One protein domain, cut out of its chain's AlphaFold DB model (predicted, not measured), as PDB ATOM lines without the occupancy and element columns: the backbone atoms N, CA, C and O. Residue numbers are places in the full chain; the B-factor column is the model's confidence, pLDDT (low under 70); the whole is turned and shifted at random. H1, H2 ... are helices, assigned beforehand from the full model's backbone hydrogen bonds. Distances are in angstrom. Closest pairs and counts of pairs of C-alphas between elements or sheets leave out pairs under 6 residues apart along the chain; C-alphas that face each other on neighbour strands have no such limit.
ATOM      1  N   VAL A  76     -19.132  -4.023  11.434       84.94
ATOM      2  CA  VAL A  76     -20.303  -4.622  12.088       84.94
ATOM      3  C   VAL A  76     -21.581  -4.036  11.506       84.94
ATOM      4  O   VAL A  76     -22.463  -4.788  11.102       84.94
ATOM      5  N   LEU A  77     -21.672  -2.709  11.380       85.56
ATOM      6  CA  LEU A  77     -22.841  -2.067  10.764       85.56
ATOM      7  C   LEU A  77     -23.008  -2.477   9.297       85.56
ATOM      8  O   LEU A  77     -24.133  -2.722   8.851       85.56
ATOM      9  N   CYS A  78     -21.902  -2.592   8.558       89.88
ATOM     10  CA  CYS A  78     -21.926  -3.059   7.175       89.88
ATOM     11  C   CYS A  78     -22.418  -4.508   7.077       89.88
ATOM     12  O   CYS A  78     -23.333  -4.781   6.302       89.88
ATOM     13  N   ALA A  79     -21.871  -5.419   7.887       87.19
ATOM     14  CA  ALA A  79     -22.295  -6.817   7.917       87.19
ATOM     15  C   ALA A  79     -23.784  -6.941   8.273       87.19
ATOM     16  O   ALA A  79     -24.537  -7.600   7.557       87.19
ATOM     17  N   SER A  80     -24.236  -6.232   9.309       83.31
ATOM     18  CA  SER A  80     -25.642  -6.190   9.720       83.31
ATOM     19  C   SER A  80     -26.566  -5.708   8.598       83.31
ATOM     20  O   SER A  80     -27.632  -6.287   8.368       83.31
ATOM     21  N   ALA A  81     -26.163  -4.668   7.863       87.50
ATOM     22  CA  ALA A  81     -26.928  -4.156   6.731       87.50
ATOM     23  C   ALA A  81     -26.990  -5.160   5.569       87.50
ATOM     24  O   ALA A  81     -28.067  -5.377   5.012       87.50
ATOM     25  N   VAL A  82     -25.871  -5.811   5.236       89.44
ATOM     26  CA  VAL A  82     -25.805  -6.838   4.182       89.44
ATOM     27  C   VAL A  82     -26.689  -8.036   4.525       89.44
ATOM     28  O   VAL A  82     -27.508  -8.443   3.703       89.44
ATOM     29  N   VAL A  83     -26.600  -8.553   5.754       88.00
ATOM     30  CA  VAL A  83     -27.442  -9.663   6.236       88.00
ATOM     31  C   VAL A  83     -28.924  -9.316   6.110       88.00
ATOM     32  O   VAL A  83     -29.724 -10.126   5.639       88.00
ATOM     33  N   ARG A  84     -29.312  -8.089   6.475       86.00
ATOM     34  CA  ARG A  84     -30.700  -7.631   6.350       86.00
ATOM     35  C   ARG A  84     -31.183  -7.616   4.897       86.00
ATOM     36  O   ARG A  84     -32.315  -8.035   4.643       86.00
ATOM     37  N   GLU A  85     -30.362  -7.154   3.957       88.56
ATOM     38  CA  GLU A  85     -30.695  -7.180   2.525       88.56
ATOM     39  C   GLU A  85     -30.796  -8.619   2.000       88.56
ATOM     40  O   GLU A  85     -31.762  -8.965   1.316       88.56
ATOM     41  N   PHE A  86     -29.883  -9.503   2.407       91.62
ATOM     42  CA  PHE A  86     -29.965 -10.923   2.073       91.62
ATOM     43  C   PHE A  86     -31.231 -11.591   2.615       91.62
ATOM     44  O   PHE A  86     -31.879 -12.332   1.882       91.62
ATOM     45  N   LYS A  87     -31.691 -11.248   3.822       88.62
ATOM     46  CA  LYS A  87     -32.993 -11.710   4.338       88.62
ATOM     47  C   LYS A  87     -34.186 -11.206   3.524       88.62
ATOM     48  O   LYS A  87     -35.211 -11.882   3.417       88.62
ATOM     49  N   VAL A  88     -34.104 -10.009   2.942       91.06
ATOM     50  CA  VAL A  88     -35.137  -9.525   2.009       91.06
ATOM     51  C   VAL A  88     -35.123 -10.349   0.722       91.06
ATOM     52  O   VAL A  88     -36.197 -10.728   0.250       91.06
ATOM     53  N   ILE A  89     -33.939 -10.644   0.184       93.62
ATOM     54  CA  ILE A  89     -33.766 -11.481  -1.009       93.62
ATOM     55  C   ILE A  89     -34.288 -12.895  -0.750       93.62
ATOM     56  O   ILE A  89     -35.111 -13.368  -1.526       93.62
ATOM     57  N   GLU A  90     -33.913 -13.512   0.371       94.31
ATOM     58  CA  GLU A  90     -34.393 -14.828   0.798       94.31
ATOM     59  C   GLU A  90     -35.919 -14.894   0.761       94.31
ATOM     60  O   GLU A  90     -36.487 -15.702   0.038       94.31
ATOM     61  N   ARG A  91     -36.605 -13.974   1.453       94.50
ATOM     62  CA  ARG A  91     -38.076 -13.951   1.487       94.50
ATOM     63  C   ARG A  91     -38.701 -13.806   0.103       94.50
ATOM     64  O   ARG A  91     -39.763 -14.378  -0.148       94.50
ATOM     65  N   ARG A  92     -38.084 -13.021  -0.786       96.50
ATOM     66  CA  ARG A  92     -38.555 -12.866  -2.170       96.50
ATOM     67  C   ARG A  92     -38.360 -14.155  -2.962       96.50
ATOM     68  O   ARG A  92     -39.296 -14.570  -3.635       96.50
ATOM     69  N   VAL A  93     -37.197 -14.791  -2.849       96.75
ATOM     70  CA  VAL A  93     -36.890 -16.059  -3.523       96.75
ATOM     71  C   VAL A  93     -37.782 -17.185  -3.012       96.75
ATOM     72  O   VAL A  93     -38.365 -17.898  -3.820       96.75
ATOM     73  N   THR A  94     -37.991 -17.291  -1.698       96.00
ATOM     74  CA  THR A  94     -38.930 -18.250  -1.108       96.00
ATOM     75  C   THR A  94     -40.329 -18.059  -1.675       96.00
ATOM     76  O   THR A  94     -40.952 -19.031  -2.079       96.00
ATOM     77  N   ARG A  95     -40.813 -16.813  -1.781       96.69
ATOM     78  CA  ARG A  95     -42.124 -16.539  -2.379       96.69
ATOM     79  C   ARG A  95     -42.188 -16.950  -3.850       96.69
ATOM     80  O   ARG A  95     -43.184 -17.527  -4.253       96.69
ATOM     81  N   ILE A  96     -41.146 -16.665  -4.632       95.81
ATOM     82  CA  ILE A  96     -41.063 -17.096  -6.037       95.81
ATOM     83  C   ILE A  96     -41.142 -18.622  -6.120       95.81
ATOM     84  O   ILE A  96     -41.930 -19.151  -6.897       95.81
ATOM     85  N   TYR A  97     -40.370 -19.327  -5.294       95.75
ATOM     86  CA  TYR A  97     -40.375 -20.784  -5.257       95.75
ATOM     87  C   TYR A  97     -41.764 -21.341  -4.921       95.75
ATOM     88  O   TYR A  97     -42.314 -22.112  -5.707       95.75
ATOM     89  N   THR A  98     -42.359 -20.907  -3.809       96.31
ATOM     90  CA  THR A  98     -43.636 -21.454  -3.329       96.31
ATOM     91  C   THR A  98     -44.827 -21.065  -4.204       96.31
ATOM     92  O   THR A  98     -45.800 -21.806  -4.268       96.31
ATOM     93  N   SER A  99     -44.778 -19.922  -4.900       96.62
ATOM     94  CA  SER A  99     -45.904 -19.468  -5.727       96.62
ATOM     95  C   SER A  99     -45.784 -19.811  -7.211       96.62
ATOM     96  O   SER A  99     -46.800 -19.799  -7.897       96.62
ATOM     97  N   MET A 100     -44.575 -20.036  -7.736       96.00
ATOM     98  CA  MET A 100     -44.353 -20.207  -9.183       96.00
ATOM     99  C   MET A 100     -43.753 -21.561  -9.564       96.00
ATOM    100  O   MET A 100     -43.906 -21.972 -10.710       96.00
ATOM    101  N   ILE A 101     -43.060 -22.240  -8.645       93.62
ATOM    102  CA  ILE A 101     -42.330 -23.482  -8.943       93.62
ATOM    103  C   ILE A 101     -42.981 -24.675  -8.245       93.62
ATOM    104  O   ILE A 101     -43.334 -25.650  -8.899       93.62
ATOM    105  N   GLU A 102     -43.157 -24.595  -6.928       93.62
ATOM    106  CA  GLU A 102     -43.718 -25.671  -6.104       93.62
ATOM    107  C   GLU A 102     -45.122 -26.144  -6.535       93.62
ATOM    108  O   GLU A 102     -45.348 -27.354  -6.511       93.62
ATOM    109  N   PRO A 103     -46.045 -25.273  -6.995       96.31
ATOM    110  CA  PRO A 103     -47.386 -25.703  -7.399       96.31
ATOM    111  C   PRO A 103     -47.444 -26.438  -8.744       96.31
ATOM    112  O   PRO A 103     -48.509 -26.922  -9.126       96.31
ATOM    113  N   LEU A 104     -46.347 -26.476  -9.507       94.50
ATOM    114  CA  LEU A 104     -46.330 -27.138 -10.810       94.50
ATOM    115  C   LEU A 104     -46.453 -28.664 -10.644       94.50
ATOM    116  O   LEU A 104     -45.905 -29.214  -9.685       94.50
ATOM    117  N   PRO A 105     -47.113 -29.370 -11.578       94.56
ATOM    118  CA  PRO A 105     -47.193 -30.827 -11.541       94.56
ATOM    119  C   PRO A 105     -45.798 -31.456 -11.689       94.56
ATOM    120  O   PRO A 105     -44.879 -30.836 -12.236       94.56
ATOM    121  N   ALA A 106     -45.624 -32.681 -11.189       89.88
ATOM    122  CA  ALA A 106     -44.315 -33.335 -11.100       89.88
ATOM    123  C   ALA A 106     -43.611 -33.431 -12.466       89.88
ATOM    124  O   ALA A 106     -42.405 -33.211 -12.566       89.88
ATOM    125  N   GLU A 107     -44.372 -33.671 -13.532       91.38
ATOM    126  CA  GLU A 107     -43.884 -33.737 -14.910       91.38
ATOM    127  C   GLU A 107     -43.265 -32.403 -15.352       91.38
ATOM    128  O   GLU A 107     -42.198 -32.380 -15.964       91.38
ATOM    129  N   ALA A 108     -43.894 -31.280 -14.991       88.38
ATOM    130  CA  ALA A 108     -43.403 -29.942 -15.311       88.38
ATOM    131  C   ALA A 108     -42.211 -29.534 -14.431       88.38
ATOM    132  O   ALA A 108     -41.279 -28.889 -14.922       88.38
ATOM    133  N   GLN A 109     -42.192 -29.945 -13.158       85.69
ATOM    134  CA  GLN A 109     -41.059 -29.697 -12.257       85.69
ATOM    135  C   GLN A 109     -39.770 -30.386 -12.714       85.69
ATOM    136  O   GLN A 109     -38.681 -29.866 -12.470       85.69
ATOM    137  N   ASN A 110     -39.894 -31.526 -13.396       86.12
ATOM    138  CA  ASN A 110     -38.767 -32.314 -13.895       86.12
ATOM    139  C   ASN A 110     -38.229 -31.826 -15.250       86.12
ATOM    140  O   ASN A 110     -37.248 -32.371 -15.756       86.12
ATOM    141  N   THR A 111     -38.832 -30.794 -15.848       94.88
ATOM    142  CA  THR A 111     -38.258 -30.155 -17.038       94.88
ATOM    143  C   THR A 111     -36.916 -29.508 -16.690       94.88
ATOM    144  O   THR A 111     -36.750 -28.944 -15.610       94.88
ATOM    145  N   ALA A 112     -35.949 -29.539 -17.614       93.12
ATOM    146  CA  ALA A 112     -34.604 -29.010 -17.357       93.12
ATOM    147  C   ALA A 112     -34.615 -27.538 -16.898       93.12
ATOM    148  O   ALA A 112     -33.877 -27.159 -15.989       93.12
ATOM    149  N   ALA A 113     -35.490 -26.718 -17.489       94.00
ATOM    150  CA  ALA A 113     -35.623 -25.307 -17.141       94.00
ATOM    151  C   ALA A 113     -36.158 -25.105 -15.712       94.00
ATOM    152  O   ALA A 113     -35.554 -24.370 -14.929       94.00
ATOM    153  N   ILE A 114     -37.258 -25.773 -15.346       94.56
ATOM    154  CA  ILE A 114     -37.849 -25.635 -14.007       94.56
ATOM    155  C   ILE A 114     -36.959 -26.280 -12.947       94.56
ATOM    156  O   ILE A 114     -36.772 -25.696 -11.880       94.56
ATOM    157  N   GLY A 115     -36.340 -27.421 -13.252       92.56
ATOM    158  CA  GLY A 115     -35.370 -28.074 -12.377       92.56
ATOM    159  C   GLY A 115     -34.188 -27.162 -12.037       92.56
ATOM    160  O   GLY A 115     -33.823 -27.036 -10.867       92.56
ATOM    161  N   LEU A 116     -33.640 -26.448 -13.029       94.88
ATOM    162  CA  LEU A 116     -32.573 -25.472 -12.798       94.88
ATOM    163  C   LEU A 116     -33.053 -24.302 -11.927       94.88
ATOM    164  O   LEU A 116     -32.390 -23.960 -10.950       94.88
ATOM    165  N   LEU A 117     -34.208 -23.707 -12.237       95.81
ATOM    166  CA  LEU A 117     -34.763 -22.594 -11.454       95.81
ATOM    167  C   LEU A 117     -35.063 -23.002 -10.004       95.81
ATOM    168  O   LEU A 117     -34.758 -22.251  -9.075       95.81
ATOM    169  N   LYS A 118     -35.592 -24.213  -9.801       94.44
ATOM    170  CA  LYS A 118     -35.790 -24.833  -8.486       94.44
ATOM    171  C   LYS A 118     -34.470 -24.941  -7.731       94.44
ATOM    172  O   LYS A 118     -34.394 -24.490  -6.589       94.44
ATOM    173  N   ALA A 119     -33.428 -25.471  -8.370       94.62
ATOM    174  CA  ALA A 119     -32.106 -25.599  -7.763       94.62
ATOM    175  C   ALA A 119     -31.518 -24.236  -7.360       94.62
ATOM    176  O   ALA A 119     -30.990 -24.111  -6.258       94.62
ATOM    177  N   GLN A 120     -31.668 -23.198  -8.191       96.25
ATOM    178  CA  GLN A 120     -31.202 -21.847  -7.853       96.25
ATOM    179  C   GLN A 120     -31.967 -21.245  -6.666       96.25
ATOM    180  O   GLN A 120     -31.349 -20.690  -5.756       96.25
ATOM    181  N   CYS A 121     -33.297 -21.395  -6.623       95.38
ATOM    182  CA  CYS A 121     -34.092 -20.910  -5.490       95.38
ATOM    183  C   CYS A 121     -33.673 -21.592  -4.182       95.38
ATOM    184  O   CYS A 121     -33.421 -20.921  -3.182       95.38
ATOM    185  N   LEU A 122     -33.553 -22.923  -4.205       94.75
ATOM    186  CA  LEU A 122     -33.117 -23.701  -3.046       94.75
ATOM    187  C   LEU A 122     -31.672 -23.382  -2.651       94.75
ATOM    188  O   LEU A 122     -31.370 -23.345  -1.463       94.75
ATOM    189  N   GLY A 123     -30.796 -23.101  -3.617       95.88
ATOM    190  CA  GLY A 123     -29.422 -22.673  -3.369       95.88
ATOM    191  C   GLY A 123     -29.352 -21.388  -2.546       95.88
ATOM    192  O   GLY A 123     -28.654 -21.352  -1.534       95.88
ATOM    193  N   VAL A 124     -30.134 -20.365  -2.911       94.75
ATOM    194  CA  VAL A 124     -30.226 -19.118  -2.130       94.75
ATOM    195  C   VAL A 124     -30.775 -19.391  -0.730       94.75
ATOM    196  O   VAL A 124     -30.195 -18.934   0.249       94.75
ATOM    197  N   ILE A 125     -31.862 -20.160  -0.621       93.25
ATOM    198  CA  ILE A 125     -32.479 -20.489   0.674       93.25
ATOM    199  C   ILE A 125     -31.485 -21.229   1.584       93.25
ATOM    200  O   ILE A 125     -31.356 -20.906   2.762       93.25
ATOM    201  N   ASN A 126     -30.737 -22.192   1.048       93.75
ATOM    202  CA  ASN A 126     -29.763 -22.959   1.821       93.75
ATOM    203  C   ASN A 126     -28.546 -22.117   2.223       93.75
ATOM    204  O   ASN A 126     -28.092 -22.228   3.358       93.75
ATOM    205  N   ALA A 127     -28.056 -21.231   1.352       91.94
ATOM    206  CA  ALA A 127     -26.981 -20.303   1.706       91.94
ATOM    207  C   ALA A 127     -27.376 -19.391   2.883       91.94
ATOM    208  O   ALA A 127     -26.552 -19.085   3.743       91.94
ATOM    209  N   MET A 128     -28.651 -19.003   2.964       90.81
ATOM    210  CA  MET A 128     -29.160 -18.201   4.077       90.81
ATOM    211  C   MET A 128     -29.263 -18.973   5.389       90.81
ATOM    212  O   MET A 128     -28.982 -18.395   6.438       90.81
ATOM    213  N   LYS A 129     -29.582 -20.271   5.343       88.44
ATOM    214  CA  LYS A 129     -29.539 -21.134   6.535       88.44
ATOM    215  C   LYS A 129     -28.135 -21.204   7.130       88.44
ATOM    216  O   LYS A 129     -27.994 -21.072   8.337       88.44
ATOM    217  N   VAL A 130     -27.103 -21.307   6.289       88.00
ATOM    218  CA  VAL A 130     -25.699 -21.293   6.743       88.00
ATOM    219  C   VAL A 130     -25.362 -19.989   7.476       88.00
ATOM    220  O   VAL A 130     -24.684 -20.016   8.501       88.00
ATOM    221  N   LEU A 131     -25.854 -18.841   6.993       84.12
ATOM    222  CA  LEU A 131     -25.660 -17.557   7.678       84.12
ATOM    223  C   LEU A 131     -26.369 -17.507   9.039       84.12
ATOM    224  O   LEU A 131     -25.793 -17.001  10.003       84.12
ATOM    225  N   ASP A 132     -27.585 -18.050   9.134       83.06
ATOM    226  CA  ASP A 132     -28.317 -18.128  10.401       83.06
ATOM    227  C   ASP A 132     -27.616 -19.052  11.409       83.06
ATOM    228  O   ASP A 132     -27.451 -18.678  12.571       83.06
ATOM    229  N   GLU A 133     -27.161 -20.226  10.963       83.12
ATOM    230  CA  GLU A 133     -26.412 -21.201  11.771       83.12
ATOM    231  C   GLU A 133     -25.076 -20.635  12.265       83.12
ATOM    232  O   GLU A 133     -24.673 -20.881  13.400       83.12
ATOM    233  N   ALA A 134     -24.420 -19.805  11.451       78.06
ATOM    234  CA  ALA A 134     -23.211 -19.074  11.826       78.06
ATOM    235  C   ALA A 134     -23.472 -17.911  12.808       78.06
ATOM    236  O   ALA A 134     -22.542 -17.194  13.179       78.06
ATOM    237  N   GLY A 135     -24.721 -17.696  13.233       68.81
ATOM    238  CA  GLY A 135     -25.087 -16.654  14.185       68.81
ATOM    239  C   GLY A 135     -25.237 -15.266  13.566       68.81
ATOM    240  O   GLY A 135     -25.420 -14.299  14.301       68.81
ATOM    241  N   TYR A 136     -25.227 -15.140  12.235       68.69
ATOM    242  CA  TYR A 136     -25.548 -13.897  11.531       68.69
ATOM    243  C   TYR A 136     -27.059 -13.785  11.301       68.69
ATOM    244  O   TYR A 136     -27.533 -13.618  10.179       68.69
ATOM    245  N   SER A 137     -27.832 -13.855  12.385       64.25
ATOM    246  CA  SER A 137     -29.250 -13.505  12.345       64.25
ATOM    247  C   SER A 137     -29.416 -11.984  12.402       64.25
ATOM    248  O   SER A 137     -28.569 -11.268  12.945       64.25
ATOM    249  N   ALA A 138     -30.529 -11.461  11.875       58.19
ATOM    250  CA  ALA A 138     -30.841 -10.032  11.974       58.19
ATOM    251  C   ALA A 138     -30.830  -9.534  13.439       58.19
ATOM    252  O   ALA A 138     -30.404  -8.411  13.705       58.19
ATOM    253  N   ASP A 139     -31.216 -10.398  14.384       60.88
ATOM    254  CA  ASP A 139     -31.224 -10.106  15.819       60.88
ATOM    255  C   ASP A 139     -29.816 -10.108  16.434       60.88
ATOM    256  O   ASP A 139     -29.522  -9.299  17.314       60.88
ATOM    257  N   ALA A 140     -28.921 -10.987  15.978       61.59
ATOM    258  CA  ALA A 140     -27.524 -11.002  16.409       61.59
ATOM    259  C   ALA A 140     -26.753  -9.786  15.874       61.59
ATOM    260  O   ALA A 140     -26.009  -9.138  16.612       61.59
ATOM    261  N   ALA A 141     -27.012  -9.419  14.617       57.88
ATOM    262  CA  ALA A 141     -26.531  -8.199  13.978       57.88
ATOM    263  C   ALA A 141     -26.976  -6.924  14.724       57.88
ATOM    264  O   ALA A 141     -26.165  -6.018  14.940       57.88
ATOM    265  N   ALA A 142     -28.238  -6.861  15.163       60.41
ATOM    266  CA  ALA A 142     -28.750  -5.763  15.985       60.41
ATOM    267  C   ALA A 142     -28.093  -5.730  17.381       60.41
ATOM    268  O   ALA A 142     -27.615  -4.686  17.825       60.41
ATOM    269  N   LYS A 143     -27.959  -6.887  18.049       63.69
ATOM    270  CA  LYS A 143     -27.321  -6.997  19.377       63.69
ATOM    271  C   LYS A 143     -25.851  -6.559  19.385       63.69
ATOM    272  O   LYS A 143     -25.436  -5.863  20.315       63.69
ATOM    273  N   LEU A 144     -25.071  -6.939  18.369       59.88
ATOM    274  CA  LEU A 144     -23.653  -6.568  18.233       59.88
ATOM    275  C   LEU A 144     -23.461  -5.065  17.988       59.88
ATOM    276  O   LEU A 144     -22.578  -4.430  18.567       59.88
ATOM    277  N   ALA A 145     -24.317  -4.467  17.167       57.94
ATOM    278  CA  ALA A 145     -24.279  -3.034  16.918       57.94
ATOM    279  C   ALA A 145     -24.724  -2.216  18.148       57.94
ATOM    280  O   ALA A 145     -24.086  -1.213  18.468       57.94
ATOM    281  N   ALA A 146     -25.725  -2.676  18.909       60.22
ATOM    282  CA  ALA A 146     -26.136  -2.037  20.162       60.22
ATOM    283  C   ALA A 146     -25.012  -2.036  21.220       60.22
ATOM    284  O   ALA A 146     -24.815  -1.046  21.933       60.22
ATOM    285  N   THR A 147     -24.221  -3.112  21.294       58.41
ATOM    286  CA  THR A 147     -23.067  -3.197  22.210       58.41
ATOM    287  C   THR A 147     -21.918  -2.269  21.800       58.41
ATOM    288  O   THR A 147     -21.284  -1.660  22.667       58.41
ATOM    289  N   ASN A 148     -21.680  -2.085  20.499       53.84
ATOM    290  CA  ASN A 148     -20.646  -1.175  19.991       53.84
ATOM    291  C   ASN A 148     -21.067   0.306  20.028       53.84
ATOM    292  O   ASN A 148     -20.259   1.165  20.394       53.84
ATOM    293  N   GLY A 149     -22.343   0.617  19.774       50.41
ATOM    294  CA  GLY A 149     -22.905   1.963  19.946       50.41
ATOM    295  C   GLY A 149     -22.840   2.453  21.399       50.41
ATOM    296  O   GLY A 149     -22.542   3.622  21.657       50.41
ATOM    297  N   ALA A 150     -23.017   1.547  22.369       44.25
ATOM    298  CA  ALA A 150     -22.861   1.851  23.792       44.25
ATOM    299  C   ALA A 150     -21.403   2.156  24.195       44.25
ATOM    300  O   ALA A 150     -21.165   3.033  25.028       44.25
ATOM    301  N   LYS A 151     -20.418   1.478  23.587       41.56
ATOM    302  CA  LYS A 151     -18.986   1.760  23.808       41.56
ATOM    303  C   LYS A 151     -18.555   3.094  23.199       41.56
ATOM    304  O   LYS A 151     -17.851   3.848  23.865       41.56
ATOM    305  N   SER A 152     -19.037   3.426  22.000       44.84
ATOM    306  CA  SER A 152     -18.782   4.727  21.359       44.84
ATOM    307  C   SER A 152     -19.320   5.904  22.195       44.84
ATOM    308  O   SER A 152     -18.637   6.913  22.368       44.84
ATOM    309  N   ARG A 153     -20.488   5.743  22.840       45.91
ATOM    310  CA  ARG A 153     -21.058   6.750  23.759       45.91
ATOM    311  C   ARG A 153     -20.251   6.976  25.045       45.91
ATOM    312  O   ARG A 153     -20.275   8.086  25.567       45.91
ATOM    313  N   ARG A 154     -19.537   5.969  25.565       45.56
ATOM    314  CA  ARG A 154     -18.751   6.085  26.815       45.56
ATOM    315  C   ARG A 154     -17.356   6.695  26.633       45.56
ATOM    316  O   ARG A 154     -16.770   7.118  27.619       45.56
TER     317      ARG A 154
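AT A GLANCE: This is residues 76 to 154 of the 160 residues of an uncharacterized protein of Streptomyces chattanoogensis (UniProt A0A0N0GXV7). A thin rod is built on one long helix, H1; after a turn holding the short H2, H3 folds back along H1, and H4 continues back past H1's first residues, its residues 149 to 154 sticking out free. The 79 printed residues have four named helices, H1 to H4 in chain order, and no named strand: all helix. The whole is only just loose, close to extended, with a radius of gyration of the C-alphas of 17.4 A and spans of 63 by 19 by 14 A.

HOW THE PARTS SIT: H1, residues 76 to 101, touches H3, residues 112 to 133, opposite ways at a shallow tilt of 34 degrees, only just short of steep; their closest C-alphas, Val 93 and Cys 121, are 5.9 A apart. With residues 76 to 84 alone, H1 touches residues 138 to 145 of H4, residues 138 to 154, opposite ways at a shallow tilt of 16 degrees; the closest C-alphas, Ser 80 and Ala 141, are 4.8 A apart. H2, residues 106 to 109, is close to but not clearly touching H3, the closest C-alphas, Gln 109 and Gly 115, being 5.9 A apart. H3 and H4 are apart. In H1, H3 and H4 every O i to N i+4 pair is within hydrogen-bond range; H2 is too short for one.

IN THESE COORDINATES: H1 spans 35.8 A from C-alpha 76 at (-20.303, -4.622, 12.088), H3 31.2 A, and H4 25.0 A to C-alpha 154 at (-18.751, 6.085, 26.815).

THE WHOLE: The farthest C-alphas, Glu 107 and Arg 154, are 62.9 A apart. The printed part has no cut, and its three links are tight. Residues 135 to 154 have pLDDT under 70.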